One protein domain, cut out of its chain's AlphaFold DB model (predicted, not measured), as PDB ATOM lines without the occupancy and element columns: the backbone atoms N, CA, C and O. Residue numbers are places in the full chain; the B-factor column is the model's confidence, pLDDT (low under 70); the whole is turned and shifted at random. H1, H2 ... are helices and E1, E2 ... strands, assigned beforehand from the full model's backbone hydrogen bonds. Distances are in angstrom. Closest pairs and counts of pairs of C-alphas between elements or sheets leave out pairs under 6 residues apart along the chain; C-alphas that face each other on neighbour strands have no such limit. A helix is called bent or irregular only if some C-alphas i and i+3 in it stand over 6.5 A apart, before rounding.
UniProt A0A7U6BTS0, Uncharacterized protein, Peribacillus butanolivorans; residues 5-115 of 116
ATOM      1  N   GLU A   5      38.661 -75.489  59.420       94.00
ATOM      2  CA  GLU A   5      38.680 -74.594  60.576       94.00
ATOM      3  C   GLU A   5      37.332 -74.600  61.302       94.00
ATOM      4  O   GLU A   5      37.291 -74.669  62.529       94.00
ATOM      5  N   GLU A   6      36.218 -74.596  60.564       95.50
ATOM      6  CA  GLU A   6      34.880 -74.690  61.158       95.50
ATOM      7  C   GLU A   6      34.666 -76.037  61.864       95.50
ATOM      8  O   GLU A   6      34.137 -76.068  62.978       95.50
ATOM      9  N   LEU A   7      35.110 -77.146  61.259       95.81
ATOM     10  CA  LEU A   7      35.042 -78.477  61.876       95.81
ATOM     11  C   LEU A   7      35.906 -78.566  63.137       95.81
ATOM     12  O   LEU A   7      35.455 -79.109  64.147       95.81
ATOM     13  N   GLN A   8      37.109 -77.992  63.099       96.00
ATOM     14  CA  GLN A   8      38.006 -77.938  64.249       96.00
ATOM     15  C   GLN A   8      37.407 -77.101  65.386       96.00
ATOM     16  O   GLN A   8      37.383 -77.543  66.530       96.00
ATOM     17  N   ALA A   9      36.810 -75.950  65.075       97.12
ATOM     18  CA  ALA A   9      36.147 -75.122  66.076       97.12
ATOM     19  C   ALA A   9      34.941 -75.833  66.723       97.12
ATOM     20  O   ALA A   9      34.675 -75.650  67.911       97.12
ATOM     21  N   ILE A  10      34.181 -76.638  65.966       96.94
ATOM     22  CA  ILE A  10      33.090 -77.457  66.529       96.94
ATOM     23  C   ILE A  10      33.660 -78.548  67.443       96.94
ATOM     24  O   ILE A  10      33.124 -78.758  68.532       96.94
ATOM     25  N   ARG A  11      34.743 -79.215  67.025       96.62
ATOM     26  CA  ARG A  11      35.439 -80.237  67.816       96.62
ATOM     27  C   ARG A  11      35.914 -79.683  69.155       96.62
ATOM     28  O   ARG A  11      35.572 -80.248  70.188       96.62
ATOM     29  N   GLU A  12      36.593 -78.544  69.142       97.06
ATOM     30  CA  GLU A  12      37.095 -77.889  70.355       97.06
ATOM     31  C   GLU A  12      35.967 -77.531  71.325       97.06
ATOM     32  O   GLU A  12      36.075 -77.792  72.519       97.06
ATOM     33  N   ARG A  13      34.837 -77.007  70.827       96.38
ATOM     34  CA  ARG A  13      33.664 -76.742  71.679       96.38
ATOM     35  C   ARG A  13      33.067 -78.019  72.272       96.38
ATOM     36  O   ARG A  13      32.622 -77.996  73.414       96.38
ATOM     37  N   ALA A  14      33.030 -79.109  71.505       94.06
ATOM     38  CA  ALA A  14      32.499 -80.387  71.972       94.06
ATOM     39  C   ALA A  14      33.408 -81.052  73.021       94.06
ATOM     40  O   ALA A  14      32.904 -81.706  73.932       94.06
ATOM     41  N   GLU A  15      34.725 -80.882  72.896       92.56
ATOM     42  CA  GLU A  15      35.732 -81.403  73.831       92.56
ATOM     43  C   GLU A  15      35.857 -80.543  75.096       92.56
ATOM     44  O   GLU A  15      36.065 -81.086  76.174       92.56
ATOM     45  N   ALA A  16      35.671 -79.223  74.996       92.62
ATOM     46  CA  ALA A  16      35.672 -78.316  76.148       92.62
ATOM     47  C   ALA A  16      34.402 -78.416  77.017       92.62
ATOM     48  O   ALA A  16      34.360 -77.860  78.115       92.62
ATOM     49  N   ALA A  17      33.351 -79.079  76.526       89.81
ATOM     50  CA  ALA A  17      32.122 -79.300  77.280       89.81
ATOM     51  C   ALA A  17      32.334 -80.321  78.408       89.81
ATOM     52  O   ALA A  17      33.092 -81.276  78.248       89.81
ATOM     53  N   THR A  18      31.602 -80.164  79.516       86.12
ATOM     54  CA  THR A  18      31.696 -81.042  80.695       86.12
ATOM     55  C   THR A  18      31.689 -82.524  80.318       86.12
ATOM     56  O   THR A  18      30.860 -82.992  79.525       86.12
ATOM     57  N   ASP A  19      32.627 -83.263  80.905       82.69
ATOM     58  CA  ASP A  19      32.844 -84.676  80.627       82.69
ATOM     59  C   ASP A  19      31.705 -85.575  81.105       82.69
ATOM     60  O   ASP A  19      30.943 -85.246  82.012       82.69
ATOM     61  N   GLY A  20      31.631 -86.765  80.509       78.69
ATOM     62  CA  GLY A  20      30.676 -87.812  80.864       78.69
ATOM     63  C   GLY A  20      29.318 -87.696  80.167       78.69
ATOM     64  O   GLY A  20      29.044 -86.785  79.384       78.69
ATOM     65  N   LYS A  21      28.464 -88.699  80.398       80.69
ATOM     66  CA  LYS A  21      27.132 -88.750  79.790       80.69
ATOM     67  C   LYS A  21      26.240 -87.712  80.458       80.69
ATOM     68  O   LYS A  21      26.005 -87.796  81.661       80.69
ATOM     69  N   TRP A  22      25.723 -86.784  79.659       86.00
ATOM     70  CA  TRP A  22      24.723 -85.834  80.118       86.00
ATOM     71  C   TRP A  22      23.372 -86.537  80.237       86.00
ATOM     72  O   TRP A  22      22.944 -87.243  79.322       86.00
ATOM     73  N   ALA A  23      22.721 -86.363  81.379       80.81
ATOM     74  CA  ALA A  23      21.339 -86.755  81.611       80.81
ATOM     75  C   ALA A  23      20.529 -85.511  81.976       80.81
ATOM     76  O   ALA A  23      21.073 -84.588  82.582       80.81
ATOM     77  N   TYR A  24      19.242 -85.505  81.630       80.12
ATOM     78  CA  TYR A  24      18.305 -84.490  82.089       80.12
ATOM     79  C   TYR A  24      17.412 -85.077  83.186       80.12
ATOM     80  O   TYR A  24      16.922 -86.196  83.060       80.12
ATOM     81  N   ASN A  25      17.214 -84.338  84.276       75.06
ATOM     82  CA  ASN A  25      16.319 -84.737  85.362       75.06
ATOM     83  C   ASN A  25      15.402 -83.579  85.732       75.06
ATOM     84  O   ASN A  25      15.857 -82.436  85.802       75.06
ATOM     85  N   LEU A  26      14.134 -83.883  86.011       70.19
ATOM     86  CA  LEU A  26      13.218 -82.915  86.598       70.19
ATOM     87  C   LEU A  26      13.662 -82.629  88.035       70.19
ATOM     88  O   LEU A  26      13.747 -83.549  88.853       70.19
ATOM     89  N   LEU A  27      13.932 -81.365  88.349       66.25
ATOM     90  CA  LEU A  27      14.235 -80.987  89.723       66.25
ATOM     91  C   LEU A  27      12.996 -81.125  90.620       66.25
ATOM     92  O   LEU A  27      11.880 -80.797  90.199       66.25
ATOM     93  N   PRO A  28      13.166 -81.580  91.876       64.50
ATOM     94  CA  PRO A  28      12.083 -81.545  92.841       64.50
ATOM     95  C   PRO A  28      11.682 -80.086  93.128       64.50
ATOM     96  O   PRO A  28      12.549 -79.209  93.138       64.50
ATOM     97  N   PRO A  29      10.404 -79.812  93.457       63.12
ATOM     98  CA  PRO A  29       9.919 -78.454  93.738       63.12
ATOM     99  C   PRO A  29      10.674 -77.720  94.860       63.12
ATOM    100  O   PRO A  29      10.618 -76.501  94.958       63.12
ATOM    101  N   SER A  30      11.381 -78.453  95.725       65.56
ATOM    102  CA  SER A  30      12.227 -77.894  96.786       65.56
ATOM    103  C   SER A  30      13.564 -77.330  96.288       65.56
ATOM    104  O   SER A  30      14.241 -76.643  97.045       65.56
ATOM    105  N   MET A  31      13.974 -77.657  95.058       61.56
ATOM    106  CA  MET A  31      15.248 -77.242  94.453       61.56
ATOM    107  C   MET A  31      15.073 -76.285  93.272       61.56
ATOM    108  O   MET A  31      16.047 -75.661  92.856       61.56
ATOM    109  N   SER A  32      13.854 -76.108  92.760       57.31
ATOM    110  CA  SER A  32      13.552 -75.057  91.791       57.31
ATOM    111  C   SER A  32      12.135 -74.517  91.963       57.31
ATOM    112  O   SER A  32      11.176 -75.266  92.131       57.31
ATOM    113  N   PHE A  33      12.009 -73.188  91.892       54.12
ATOM    114  CA  PHE A  33      10.720 -72.487  91.947       54.12
ATOM    115  C   PHE A  33       9.835 -72.761  90.716       54.12
ATOM    116  O   PHE A  33       8.620 -72.623  90.805       54.12
ATOM    117  N   ASP A  34      10.431 -73.214  89.609       54.03
ATOM    118  CA  ASP A  34       9.752 -73.654  88.385       54.03
ATOM    119  C   ASP A  34      10.121 -75.110  88.070       54.03
ATOM    120  O   ASP A  34      11.181 -75.580  88.475       54.03
ATOM    121  N   ARG A  35       9.284 -75.844  87.327       51.12
ATOM    122  CA  ARG A  35       9.641 -77.180  86.811       51.12
ATOM    123  C   ARG A  35      10.751 -77.039  85.779       51.12
ATOM    124  O   ARG A  35      10.466 -76.693  84.634       51.12
ATOM    125  N   LYS A  36      11.988 -77.304  86.181       57.88
ATOM    126  CA  LYS A  36      13.140 -77.178  85.298       57.88
ATOM    127  C   LYS A  36      13.954 -78.460  85.240       57.88
ATOM    128  O   LYS A  36      13.960 -79.255  86.185       57.88
ATOM    129  N   PHE A  37      14.592 -78.664  84.096       57.53
ATOM    130  CA  PHE A  37      15.451 -79.805  83.833       57.53
ATOM    131  C   PHE A  37      16.908 -79.409  84.026       57.53
ATOM    132  O   PHE A  37      17.368 -78.432  83.433       57.53
ATOM    133  N   CYS A  38      17.634 -80.195  84.816       58.28
ATOM    134  CA  CYS A  38      19.077 -80.044  84.954       58.28
ATOM    135  C   CYS A  38      19.804 -81.013  84.047       58.28
ATOM    136  O   CYS A  38      19.543 -82.215  84.106       58.28
ATOM    137  N   LEU A  39      20.750 -80.491  83.273       62.03
ATOM    138  CA  LEU A  39      21.764 -81.297  82.607       62.03
ATOM    139  C   LEU A  39      22.882 -81.601  83.593       62.03
ATOM    140  O   LEU A  39      23.360 -80.684  84.257       62.03
ATOM    141  N   GLY A  40      23.328 -82.850  83.660       62.72
ATOM    142  CA  GLY A  40      24.502 -83.181  84.457       62.72
ATOM    143  C   GLY A  40      25.198 -84.464  84.055       62.72
ATOM    144  O   GLY A  40      24.611 -85.331  83.403       62.72
ATOM    145  N   SER A  41      26.469 -84.560  84.444       61.97
ATOM    146  CA  SER A  41      27.291 -85.749  84.242       61.97
ATOM    147  C   SER A  41      26.999 -86.797  85.313       61.97
ATOM    148  O   SER A  41      27.021 -86.502  86.507       61.97
ATOM    149  N   PHE A  42      26.726 -88.036  84.906       56.22
ATOM    150  CA  PHE A  42      26.412 -89.118  85.843       56.22
ATOM    151  C   PHE A  42      27.688 -89.798  86.379       56.22
ATOM    152  O   PHE A  42      27.964 -90.951  86.066       56.22
ATOM    153  N   ASN A  43      28.457 -89.085  87.211       56.34
ATOM    154  CA  ASN A  43      29.644 -89.609  87.915       56.34
ATOM    155  C   ASN A  43      29.413 -89.777  89.434       56.34
ATOM    156  O   ASN A  43      30.339 -89.683  90.234       56.34
ATOM    157  N   GLY A  44      28.164 -90.007  89.853       54.25
ATOM    158  CA  GLY A  44      27.789 -90.153  91.269       54.25
ATOM    159  C   GLY A  44      27.468 -88.839  91.993       54.25
ATOM    160  O   GLY A  44      26.935 -88.877  93.098       54.25
ATOM    161  N   VAL A  45      27.704 -87.688  91.355       55.94
ATOM    162  CA  VAL A  45      27.244 -86.359  91.790       55.94
ATOM    163  C   VAL A  45      26.601 -85.676  90.586       55.94
ATOM    164  O   VAL A  45      27.210 -85.615  89.523       55.94
ATOM    165  N   CYS A  46      25.363 -85.200  90.729       60.53
ATOM    166  CA  CYS A  46      24.683 -84.454  89.671       60.53
ATOM    167  C   CYS A  46      25.277 -83.038  89.609       60.53
ATOM    168  O   CYS A  46      24.880 -82.163  90.376       60.53
ATOM    169  N   GLU A  47      26.271 -82.824  88.747       70.38
ATOM    170  CA  GLU A  47      26.785 -81.483  88.458       70.38
ATOM    171  C   GLU A  47      25.838 -80.789  87.478       70.38
ATOM    172  O   GLU A  47      25.707 -81.220  86.336       70.38
ATOM    173  N   ILE A  48      25.148 -79.741  87.931       74.62
ATOM    174  CA  ILE A  48      24.180 -79.008  87.109       74.62
ATOM    175  C   ILE A  48      24.943 -78.082  86.154       74.62
ATOM    176  O   ILE A  48      25.508 -77.080  86.587       74.62
ATOM    177  N   VAL A  49      24.925 -78.389  84.855       76.06
ATOM    178  CA  VAL A  49      25.590 -77.587  83.805       76.06
ATOM    179  C   VAL A  49      24.641 -76.632  83.076       76.06
ATOM    180  O   VAL A  49      25.077 -75.803  82.280       76.06
ATOM    181  N   GLY A  50      23.336 -76.732  83.333       75.88
ATOM    182  CA  GLY A  50      22.333 -75.878  82.708       75.88
ATOM    183  C   GLY A  50      20.942 -76.076  83.291       75.88
ATOM    184  O   GLY A  50      20.624 -77.147  83.813       75.88
ATOM    185  N   ASP A  51      20.136 -75.023  83.180       78.06
ATOM    186  CA  ASP A  51      18.767 -74.953  83.674       78.06
ATOM    187  C   ASP A  51      17.805 -74.720  82.499       78.06
ATOM    188  O   ASP A  51      17.922 -73.717  81.788       78.06
ATOM    189  N   ILE A  52      16.909 -75.676  82.236       83.88
ATOM    190  CA  ILE A  52      16.133 -75.738  80.989       83.88
ATOM    191  C   ILE A  52      14.633 -75.836  81.280       83.88
ATOM    192  O   ILE A  52      14.178 -76.686  82.040       83.88
ATOM    193  N   ASN A  53      13.847 -74.989  80.611       83.12
ATOM    194  CA  ASN A  53      12.404 -74.859  80.847       83.12
ATOM    195  C   ASN A  53      11.537 -75.870  80.075       83.12
ATOM    196  O   ASN A  53      10.345 -75.992  80.357       83.12
ATOM    197  N   LYS A  54      12.089 -76.560  79.069       84.94
ATOM    198  CA  LYS A  54      11.368 -77.542  78.247       84.94
ATOM    199  C   LYS A  54      12.097 -78.876  78.235       84.94
ATOM    200  O   LYS A  54      13.299 -78.925  78.004       84.94
ATOM    201  N   GLU A  55      11.337 -79.950  78.405       84.56
ATOM    202  CA  GLU A  55      11.872 -81.315  78.404       84.56
ATOM    203  C   GLU A  55      12.562 -81.658  77.084       84.56
ATOM    204  O   GLU A  55      13.698 -82.110  77.091       84.56
ATOM    205  N   ALA A  56      11.913 -81.349  75.957       87.75
ATOM    206  CA  ALA A  56      12.457 -81.622  74.627       87.75
ATOM    207  C   ALA A  56      13.798 -80.909  74.372       87.75
ATOM    208  O   ALA A  56      14.693 -81.481  73.754       87.75
ATOM    209  N   ASP A  57      13.963 -79.682  74.878       89.56
ATOM    210  CA  ASP A  57      15.224 -78.944  74.756       89.56
ATOM    211  C   ASP A  57      16.315 -79.604  75.619       89.56
ATOM    212  O   ASP A  57      17.463 -79.724  75.193       89.56
ATOM    213  N   ALA A  58      15.956 -80.077  76.817       88.50
ATOM    214  CA  ALA A  58      16.879 -80.759  77.720       88.50
ATOM    215  C   ALA A  58      17.323 -82.118  77.172       88.50
ATOM    216  O   ALA A  58      18.512 -82.437  77.211       88.50
ATOM    217  N   GLU A  59      16.394 -82.889  76.609       89.81
ATOM    218  CA  GLU A  59      16.680 -84.149  75.926       89.81
ATOM    219  C   GLU A  59      17.613 -83.926  74.728       89.81
ATOM    220  O   GLU A  59      18.649 -84.588  74.620       89.81
ATOM    221  N   PHE A  60      17.301 -82.943  73.877       92.12
ATOM    222  CA  PHE A  60      18.124 -82.598  72.719       92.12
ATOM    223  C   PHE A  60      19.555 -82.216  73.123       92.12
ATOM    224  O   PHE A  60      20.521 -82.733  72.558       92.12
ATOM    225  N   ILE A  61      19.711 -81.341  74.123       91.38
ATOM    226  CA  ILE A  61      21.035 -80.892  74.572       91.38
ATOM    227  C   ILE A  61      21.806 -82.035  75.254       91.38
ATOM    228  O   ILE A  61      23.010 -82.173  75.029       91.38
ATOM    229  N   ALA A  62      21.138 -82.887  76.039       89.06
ATOM    230  CA  ALA A  62      21.769 -84.054  76.655       89.06
ATOM    231  C   ALA A  62      22.331 -85.020  75.598       89.06
ATOM    232  O   ALA A  62      23.483 -85.452  75.706       89.06
ATOM    233  N   ALA A  63      21.542 -85.313  74.558       91.56
ATOM    234  CA  ALA A  63      21.942 -86.179  73.450       91.56
ATOM    235  C   ALA A  63      23.073 -85.570  72.605       91.56
ATOM    236  O   ALA A  63      23.994 -86.278  72.183       91.56
ATOM    237  N   ALA A  64      23.074 -84.244  72.420       93.50
ATOM    238  CA  ALA A  64      24.091 -83.539  71.641       93.50
ATOM    239  C   ALA A  64      25.523 -83.813  72.133       93.50
ATOM    240  O   ALA A  64      26.443 -83.898  71.313       93.50
ATOM    241  N   ARG A  65      25.725 -84.043  73.441       91.75
ATOM    242  CA  ARG A  65      27.042 -84.389  74.008       91.75
ATOM    243  C   ARG A  65      27.639 -85.664  73.407       91.75
ATOM    244  O   ARG A  65      28.867 -85.773  73.339       91.75
ATOM    245  N   GLN A  66      26.807 -86.624  72.993       91.25
ATOM    246  CA  GLN A  66      27.255 -87.851  72.324       91.25
ATOM    247  C   GLN A  66      27.091 -87.788  70.806       91.25
ATOM    248  O   GLN A  66      27.906 -88.366  70.087       91.25
ATOM    249  N   ASP A  67      26.066 -87.102  70.310       96.25
ATOM    250  CA  ASP A  67      25.765 -87.084  68.883       96.25
ATOM    251  C   ASP A  67      26.702 -86.167  68.095       96.25
ATOM    252  O   ASP A  67      27.160 -86.563  67.024       96.25
ATOM    253  N   VAL A  68      27.097 -85.006  68.633       96.00
ATOM    254  CA  VAL A  68      28.042 -84.100  67.950       96.00
ATOM    255  C   VAL A  68      29.393 -84.781  67.672       96.00
ATOM    256  O   VAL A  68      29.824 -84.759  66.516       96.00
ATOM    257  N   PRO A  69      30.052 -85.462  68.637       94.88
ATOM    258  CA  PRO A  69      31.270 -86.222  68.350       94.88
ATOM    259  C   PRO A  69      31.099 -87.305  67.272       94.88
ATOM    260  O   PRO A  69      31.975 -87.460  66.419       94.88
ATOM    261  N   LYS A  70      29.972 -88.035  67.266       96.44
ATOM    262  CA  LYS A  70      29.688 -89.053  66.236       96.44
ATOM    263  C   LYS A  70      29.536 -88.424  64.854       96.44
ATOM    264  O   LYS A  70      30.073 -88.948  63.881       96.44
ATOM    265  N   LEU A  71      28.829 -87.298  64.765       97.44
ATOM    266  CA  LEU A  71      28.631 -86.572  63.514       97.44
ATOM    267  C   LEU A  71      29.956 -86.028  62.968       97.44
ATOM    268  O   LEU A  71      30.218 -86.169  61.777       97.44
ATOM    269  N   LEU A  72      30.824 -85.479  63.824       96.75
ATOM    270  CA  LEU A  72      32.169 -85.045  63.421       96.75
ATOM    271  C   LEU A  72      33.003 -86.209  62.870       96.75
ATOM    272  O   LEU A  72      33.625 -86.072  61.815       96.75
ATOM    273  N   ALA A  73      32.980 -87.365  63.540       95.75
ATOM    274  CA  ALA A  73      33.671 -88.564  63.066       95.75
ATOM    275  C   ALA A  73      33.145 -89.030  61.696       95.75
ATOM    276  O   ALA A  73      33.926 -89.428  60.827       95.75
ATOM    277  N   GLU A  74      31.833 -88.939  61.475       97.00
ATOM    278  CA  GLU A  74      31.223 -89.307  60.199       97.00
ATOM    279  C   GLU A  74      31.578 -88.323  59.078       97.00
ATOM    280  O   GLU A  74      31.913 -88.748  57.970       97.00
ATOM    281  N   VAL A  75      31.602 -87.016  59.357       95.69
ATOM    282  CA  VAL A  75      32.065 -86.006  58.394       95.69
ATOM    283  C   VAL A  75      33.520 -86.258  57.994       95.69
ATOM    284  O   VAL A  75      33.841 -86.249  56.805       95.69
ATOM    285  N   GLU A  76      34.405 -86.553  58.947       93.25
ATOM    286  CA  GLU A  76      35.799 -86.901  58.644       93.25
ATOM    287  C   GLU A  76      35.918 -88.166  57.792       93.25
ATOM    288  O   GLU A  76      36.719 -88.217  56.853       93.25
ATOM    289  N   ARG A  77      35.116 -89.193  58.094       95.00
ATOM    290  CA  ARG A  77      35.067 -90.430  57.309       95.00
ATOM    291  C   ARG A  77      34.642 -90.143  55.870       95.00
ATOM    292  O   ARG A  77      35.303 -90.608  54.939       95.00
ATOM    293  N   LEU A  78      33.577 -89.365  55.680       94.31
ATOM    294  CA  LEU A  78      33.078 -88.973  54.362       94.31
ATOM    295  C   LEU A  78      34.110 -88.139  53.596       94.31
ATOM    296  O   LEU A  78      34.382 -88.439  52.434       94.31
ATOM    297  N   ASN A  79      34.762 -87.175  54.248       91.50
ATOM    298  CA  ASN A  79      35.823 -86.372  53.635       91.50
ATOM    299  C   ASN A  79      37.004 -87.238  53.171       91.50
ATOM    300  O   ASN A  79      37.504 -87.053  52.060       91.50
ATOM    301  N   LYS A  80      37.412 -88.243  53.959       89.81
ATOM    302  CA  LYS A  80      38.446 -89.215  53.552       89.81
ATOM    303  C   LYS A  80      38.020 -90.034  52.333       89.81
ATOM    304  O   LYS A  80      38.832 -90.265  51.438       89.81
ATOM    305  N   VAL A  81      36.761 -90.473  52.278       92.69
ATOM    306  CA  VAL A  81      36.218 -91.208  51.123       92.69
ATOM    307  C   VAL A  81      36.204 -90.325  49.875       92.69
ATOM    308  O   VAL A  81      36.706 -90.744  48.834       92.69
ATOM    309  N   LEU A  82      35.704 -89.093  49.981       89.31
ATOM    310  CA  LEU A  82      35.672 -88.139  48.872       89.31
ATOM    311  C   LEU A  82      37.078 -87.806  48.367       89.31
ATOM    312  O   LEU A  82      37.309 -87.811  47.160       89.31
ATOM    313  N   HIS A  83      38.035 -87.598  49.273       86.75
ATOM    314  CA  HIS A  83      39.428 -87.364  48.904       86.75
ATOM    315  C   HIS A  83      40.021 -88.555  48.136       86.75
ATOM    316  O   HIS A  83      40.616 -88.367  47.076       86.75
ATOM    317  N   ARG A  84      39.792 -89.791  48.601       84.19
ATOM    318  CA  ARG A  84      40.228 -91.005  47.885       84.19
ATOM    319  C   ARG A  84      39.614 -91.108  46.493       84.19
ATOM    320  O   ARG A  84      40.329 -91.437  45.548       84.19
ATOM    321  N   ILE A  85      38.317 -90.833  46.356       86.38
ATOM    322  CA  ILE A  85      37.628 -90.847  45.058       86.38
ATOM    323  C   ILE A  85      38.226 -89.785  44.133       86.38
ATOM    324  O   ILE A  85      38.511 -90.082  42.973       86.38
ATOM    325  N   SER A  86      38.454 -88.574  44.645       80.81
ATOM    326  CA  SER A  86      39.037 -87.463  43.891       80.81
ATOM    327  C   SER A  86      40.434 -87.806  43.369       80.81
ATOM    328  O   SER A  86      40.653 -87.749  42.161       80.81
ATOM    329  N   VAL A  87      41.339 -88.268  44.238       80.00
ATOM    330  CA  VAL A  87      42.702 -88.678  43.853       80.00
ATOM    331  C   VAL A  87      42.670 -89.816  42.830       80.00
ATOM    332  O   VAL A  87      43.366 -89.762  41.817       80.00
ATOM    333  N   THR A  88      41.819 -90.822  43.052       79.62
ATOM    334  CA  THR A  88      41.679 -91.967  42.137       79.62
ATOM    335  C   THR A  88      41.198 -91.512  40.758       79.62
ATOM    336  O   THR A  88      41.796 -91.865  39.744       79.62
ATOM    337  N   THR A  89      40.174 -90.658  40.716       77.31
ATOM    338  CA  THR A  89      39.608 -90.102  39.475       77.31
ATOM    339  C   THR A  89      40.629 -89.264  38.709       77.31
ATOM    340  O   THR A  89      40.751 -89.401  37.493       77.31
ATOM    341  N   MET A  90      41.408 -88.439  39.414       76.62
ATOM    342  CA  MET A  90      42.482 -87.649  38.808       76.62
ATOM    343  C   MET A  90      43.604 -88.536  38.253       76.62
ATOM    344  O   MET A  90      44.153 -88.222  37.202       76.62
ATOM    345  N   SER A  91      43.915 -89.654  38.918       75.69
ATOM    346  CA  SER A  91      44.951 -90.597  38.471       75.69
ATOM    347  C   SER A  91      44.535 -91.470  37.281       75.69
ATOM    348  O   SER A  91      45.374 -91.822  36.458       75.69
ATOM    349  N   MET A  92      43.248 -91.809  37.167       69.25
ATOM    350  CA  MET A  92      42.722 -92.688  36.112       69.25
ATOM    351  C   MET A  92      42.292 -91.934  34.847       69.25
ATOM    352  O   MET A  92      42.067 -92.556  33.807       69.25
ATOM    353  N   GLY A  93      42.166 -90.606  34.923       69.25
ATOM    354  CA  GLY A  93      41.517 -89.803  33.889       69.25
ATOM    355  C   GLY A  93      40.014 -90.106  33.778       69.25
ATOM    356  O   GLY A  93      39.519 -91.134  34.241       69.25
ATOM    357  N   TYR A  94      39.257 -89.211  33.138       61.34
ATOM    358  CA  TYR A  94      37.792 -89.331  33.028       61.34
ATOM    359  C   TYR A  94      37.351 -90.649  32.353       61.34
ATOM    360  O   TYR A  94      36.389 -91.287  32.773       61.34
ATOM    361  N   VAL A  95      38.121 -91.113  31.360       62.78
ATOM    362  CA  VAL A  95      37.871 -92.368  30.629       62.78
ATOM    363  C   VAL A  95      38.075 -93.607  31.515       62.78
ATOM    364  O   VAL A  95      37.322 -94.576  31.397       62.78
ATOM    365  N   GLY A  96      39.042 -93.583  32.440       72.75
ATOM    366  CA  GLY A  96      39.314 -94.708  33.340       72.75
ATOM    367  C   GLY A  96      38.201 -94.937  34.367       72.75
ATOM    368  O   GLY A  96      37.856 -96.081  34.661       72.75
ATOM    369  N   VAL A  97      37.570 -93.863  34.854       70.69
ATOM    370  CA  VAL A  97      36.463 -93.959  35.822       70.69
ATOM    371  C   VAL A  97      35.190 -94.513  35.184       70.69
ATOM    372  O   VAL A  97      34.546 -95.381  35.775       70.69
ATOM    373  N   GLU A  98      34.836 -94.090  33.967       75.12
ATOM    374  CA  GLU A  98      33.681 -94.664  33.259       75.12
ATOM    375  C   GLU A  98      33.889 -96.126  32.856       75.12
ATOM    376  O   GLU A  98      32.931 -96.905  32.841       75.12
ATOM    377  N   SER A  99      35.124 -96.513  32.522       75.75
ATOM    378  CA  SER A  99      35.455 -97.919  32.274       75.75
ATOM    379  C   SER A  99      35.236 -98.746  33.539       75.75
ATOM    380  O   SER A  99      34.457 -99.695  33.519       75.75
ATOM    381  N   MET A 100      35.809 -98.326  34.672       78.19
ATOM    382  CA  MET A 100      35.678 -99.077  35.920       78.19
ATOM    383  C   MET A 100      34.240 -99.107  36.455       78.19
ATOM    384  O   MET A 100      33.799-100.123  36.986       78.19
ATOM    385  N   ALA A 101      33.466 -98.032  36.281       81.00
ATOM    386  CA  ALA A 101      32.049 -98.023  36.641       81.00
ATOM    387  C   ALA A 101      31.222 -99.010  35.795       81.00
ATOM    388  O   ALA A 101      30.283 -99.622  36.313       81.00
ATOM    389  N   ARG A 102      31.554 -99.182  34.506       81.06
ATOM    390  CA  ARG A 102      30.943-100.215  33.654       81.06
ATOM    391  C   ARG A 102      31.334-101.616  34.111       81.06
ATOM    392  O   ARG A 102      30.445-102.456  34.245       81.06
ATOM    393  N   ASP A 103      32.608-101.837  34.418       83.00
ATOM    394  CA  ASP A 103      33.108-103.140  34.865       83.00
ATOM    395  C   ASP A 103      32.495-103.552  36.212       83.00
ATOM    396  O   ASP A 103      32.036-104.680  36.364       83.00
ATOM    397  N   LEU A 104      32.368-102.622  37.164       84.38
ATOM    398  CA  LEU A 104      31.705-102.876  38.449       84.38
ATOM    399  C   LEU A 104      30.217-103.200  38.293       84.38
ATOM    400  O   LEU A 104      29.720-104.111  38.954       84.38
ATOM    401  N   LYS A 105      29.496-102.488  37.417       90.56
ATOM    402  CA  LYS A 105      28.086-102.800  37.121       90.56
ATOM    403  C   LYS A 105      27.939-104.185  36.498       90.56
ATOM    404  O   LYS A 105      27.009-104.904  36.852       90.56
ATOM    405  N   ARG A 106      28.852-104.552  35.596       84.06
ATOM    406  CA  ARG A 106      28.888-105.875  34.972       84.06
ATOM    407  C   ARG A 106      29.143-106.974  36.006       84.06
ATOM    408  O   ARG A 106      28.347-107.899  36.083       84.06
ATOM    409  N   LEU A 107      30.166-106.826  36.847       85.25
ATOM    410  CA  LEU A 107      30.489-107.790  37.907       85.25
ATOM    411  C   LEU A 107      29.355-107.936  38.930       85.25
ATOM    412  O   LEU A 107      29.040-109.044  39.351       85.25
ATOM    413  N   ALA A 108      28.711-106.831  39.316       84.62
ATOM    414  CA  ALA A 108      27.548-106.873  40.201       84.62
ATOM    415  C   ALA A 108      26.360-107.596  39.547       84.62
ATOM    416  O   ALA A 108      25.650-108.341  40.217       84.62
ATOM    417  N   TRP A 109      26.149-107.400  38.243       86.25
ATOM    418  CA  TRP A 109      25.110-108.101  37.496       86.25
ATOM    419  C   TRP A 109      25.399-109.606  37.396       86.25
ATOM    420  O   TRP A 109      24.511-110.399  37.700       86.25
ATOM    421  N   GLU A 110      26.634-109.991  37.061       88.00
ATOM    422  CA  GLU A 110      27.093-111.389  37.005       88.00
ATOM    423  C   GLU A 110      26.945-112.069  38.377       88.00
ATOM    424  O   GLU A 110      26.312-113.112  38.477       88.00
ATOM    425  N   ALA A 111      27.378-111.432  39.469       84.44
ATOM    426  CA  ALA A 111      27.243-111.984  40.822       84.44
ATOM    427  C   ALA A 111      25.783-112.238  41.256       84.44
ATOM    428  O   ALA A 111      25.523-113.139  42.051       84.44
ATOM    429  N   ILE A 112      24.828-111.454  40.746       88.88
ATOM    430  CA  ILE A 112      23.396-111.620  41.039       88.88
ATOM    431  C   ILE A 112      22.770-112.737  40.186       88.88
ATOM    432  O   ILE A 112      21.813-113.372  40.631       88.88
ATOM    433  N   HIS A 113      23.278-112.981  38.974       81.81
ATOM    434  CA  HIS A 113      22.639-113.874  37.997       81.81
ATOM    435  C   HIS A 113      23.346-115.228  37.818       81.81
ATOM    436  O   HIS A 113      22.660-116.198  37.499       81.81
ATOM    437  N   ASP A 114      24.649-115.320  38.097       67.88
ATOM    438  CA  ASP A 114      25.442-116.563  38.060       67.88
ATOM    439  C   ASP A 114      25.444-117.315  39.405       67.88
ATOM    440  O   ASP A 114      25.954-118.427  39.499       67.88
ATOM    441  N   GLY A 115      24.845-116.749  40.459       58.72
ATOM    442  CA  GLY A 115      24.658-117.400  41.764       58.72
ATOM    443  C   GLY A 115      23.474-118.379  41.843       58.72
ATOM    444  O   GLY A 115      22.917-118.539  42.931       58.72
TER     445      GLY A 115
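What this domain is: This is residues 5 to 115 of the 116 residues of an uncharacterized protein of Peribacillus butanolivorans (UniProt A0A7U6BTS0). A very long helix arm, H2a, makes the length of an L-shaped model: a small three-stranded sheet packs on its first turns, residues 55 to 66, and beyond residue 91 the helix H2 turns a corner into a second arm, H2b; residues 101 to 115, of which 101 to 113 belong to H2, stick out. The short helix H1 packs on H2a near the sheet end, at residues 65 to 72. The printed part has 111 residues, with two named helices and three named strands in the order H1 E1 E2 E3 H2; the sheet, in the order E1 E2 E3, is antiparallel, and the class is mostly helix. The whole is extended and elongated, with a radius of gyration of the C-alphas of 24.1 A and spans of 71 by 39 by 24 A.

Where its parts are: H1, residues 5 to 15, begins with C-alpha 5 at (38.680, -74.594, 60.576) and is 15.2 A long. E1 is residues 22 to 26, 13.5 A; E2 is residues 37 to 41, 13.3 A; E3 is residues 50 to 52, 6.4 A. H2, residues 55 to 113, was assigned as one helix by its hydrogen bonds but is bent: C-alphas 91 and 94 are 9.1 A apart. Its arm H2a, residues 55 to 91, is 52.7 A long and has a kink of 48 degrees near residue 66. Its arm H2b, residues 94 to 113, is 29.3 A long and ends with C-alpha 113 at (22.639, -113.874, 37.997).

How they stand to each other: E1, E2 and E3 form a meander, each strand the antiparallel neighbour of the one before. In the hairpin of E1 and E2, N 23 and O 40 are within hydrogen-bond range at 3.0 A. In the hairpin of E2 and E3, N 37 and O 52 are within range at 2.9 A. H2a is on one face of this sheet, an arrangement of two layers, helix and sheet; its closest C-alphas to E1 are those of Ala 62 and Trp 22, 4.9 A. Its line rises 43 degrees out of the local plane, and it stands up from the sheet. H1 is not on the sheet; it touches H2a, with residues 65 to 72 of H2a alone, and the closest C-alphas, those of Ala 14 and Pro 69, are 7.0 A apart. They run opposite ways at a steep tilt of 38 degrees. H2a and H2b are close but not clearly touching, the closest C-alphas being those of Thr 89 and Val 97, 6.2 A, at a steep tilt of 68 degrees, only just short of about perpendicular. Every O i to N i+4 pair is within hydrogen-bond range in H1 and H2b; in H2a 29 of 33 are.

The domain as a whole: The two C-alphas farthest apart, those of Ser 30 and Val 95, are 72.4 A apart. The printed part has no cut and no long link. Residues 77 to 84 of H2a also stand free. Mean pLDDT of the printed part is 80.6; residues 27 to 46, 92 to 95 and 114 to 115 are under 70.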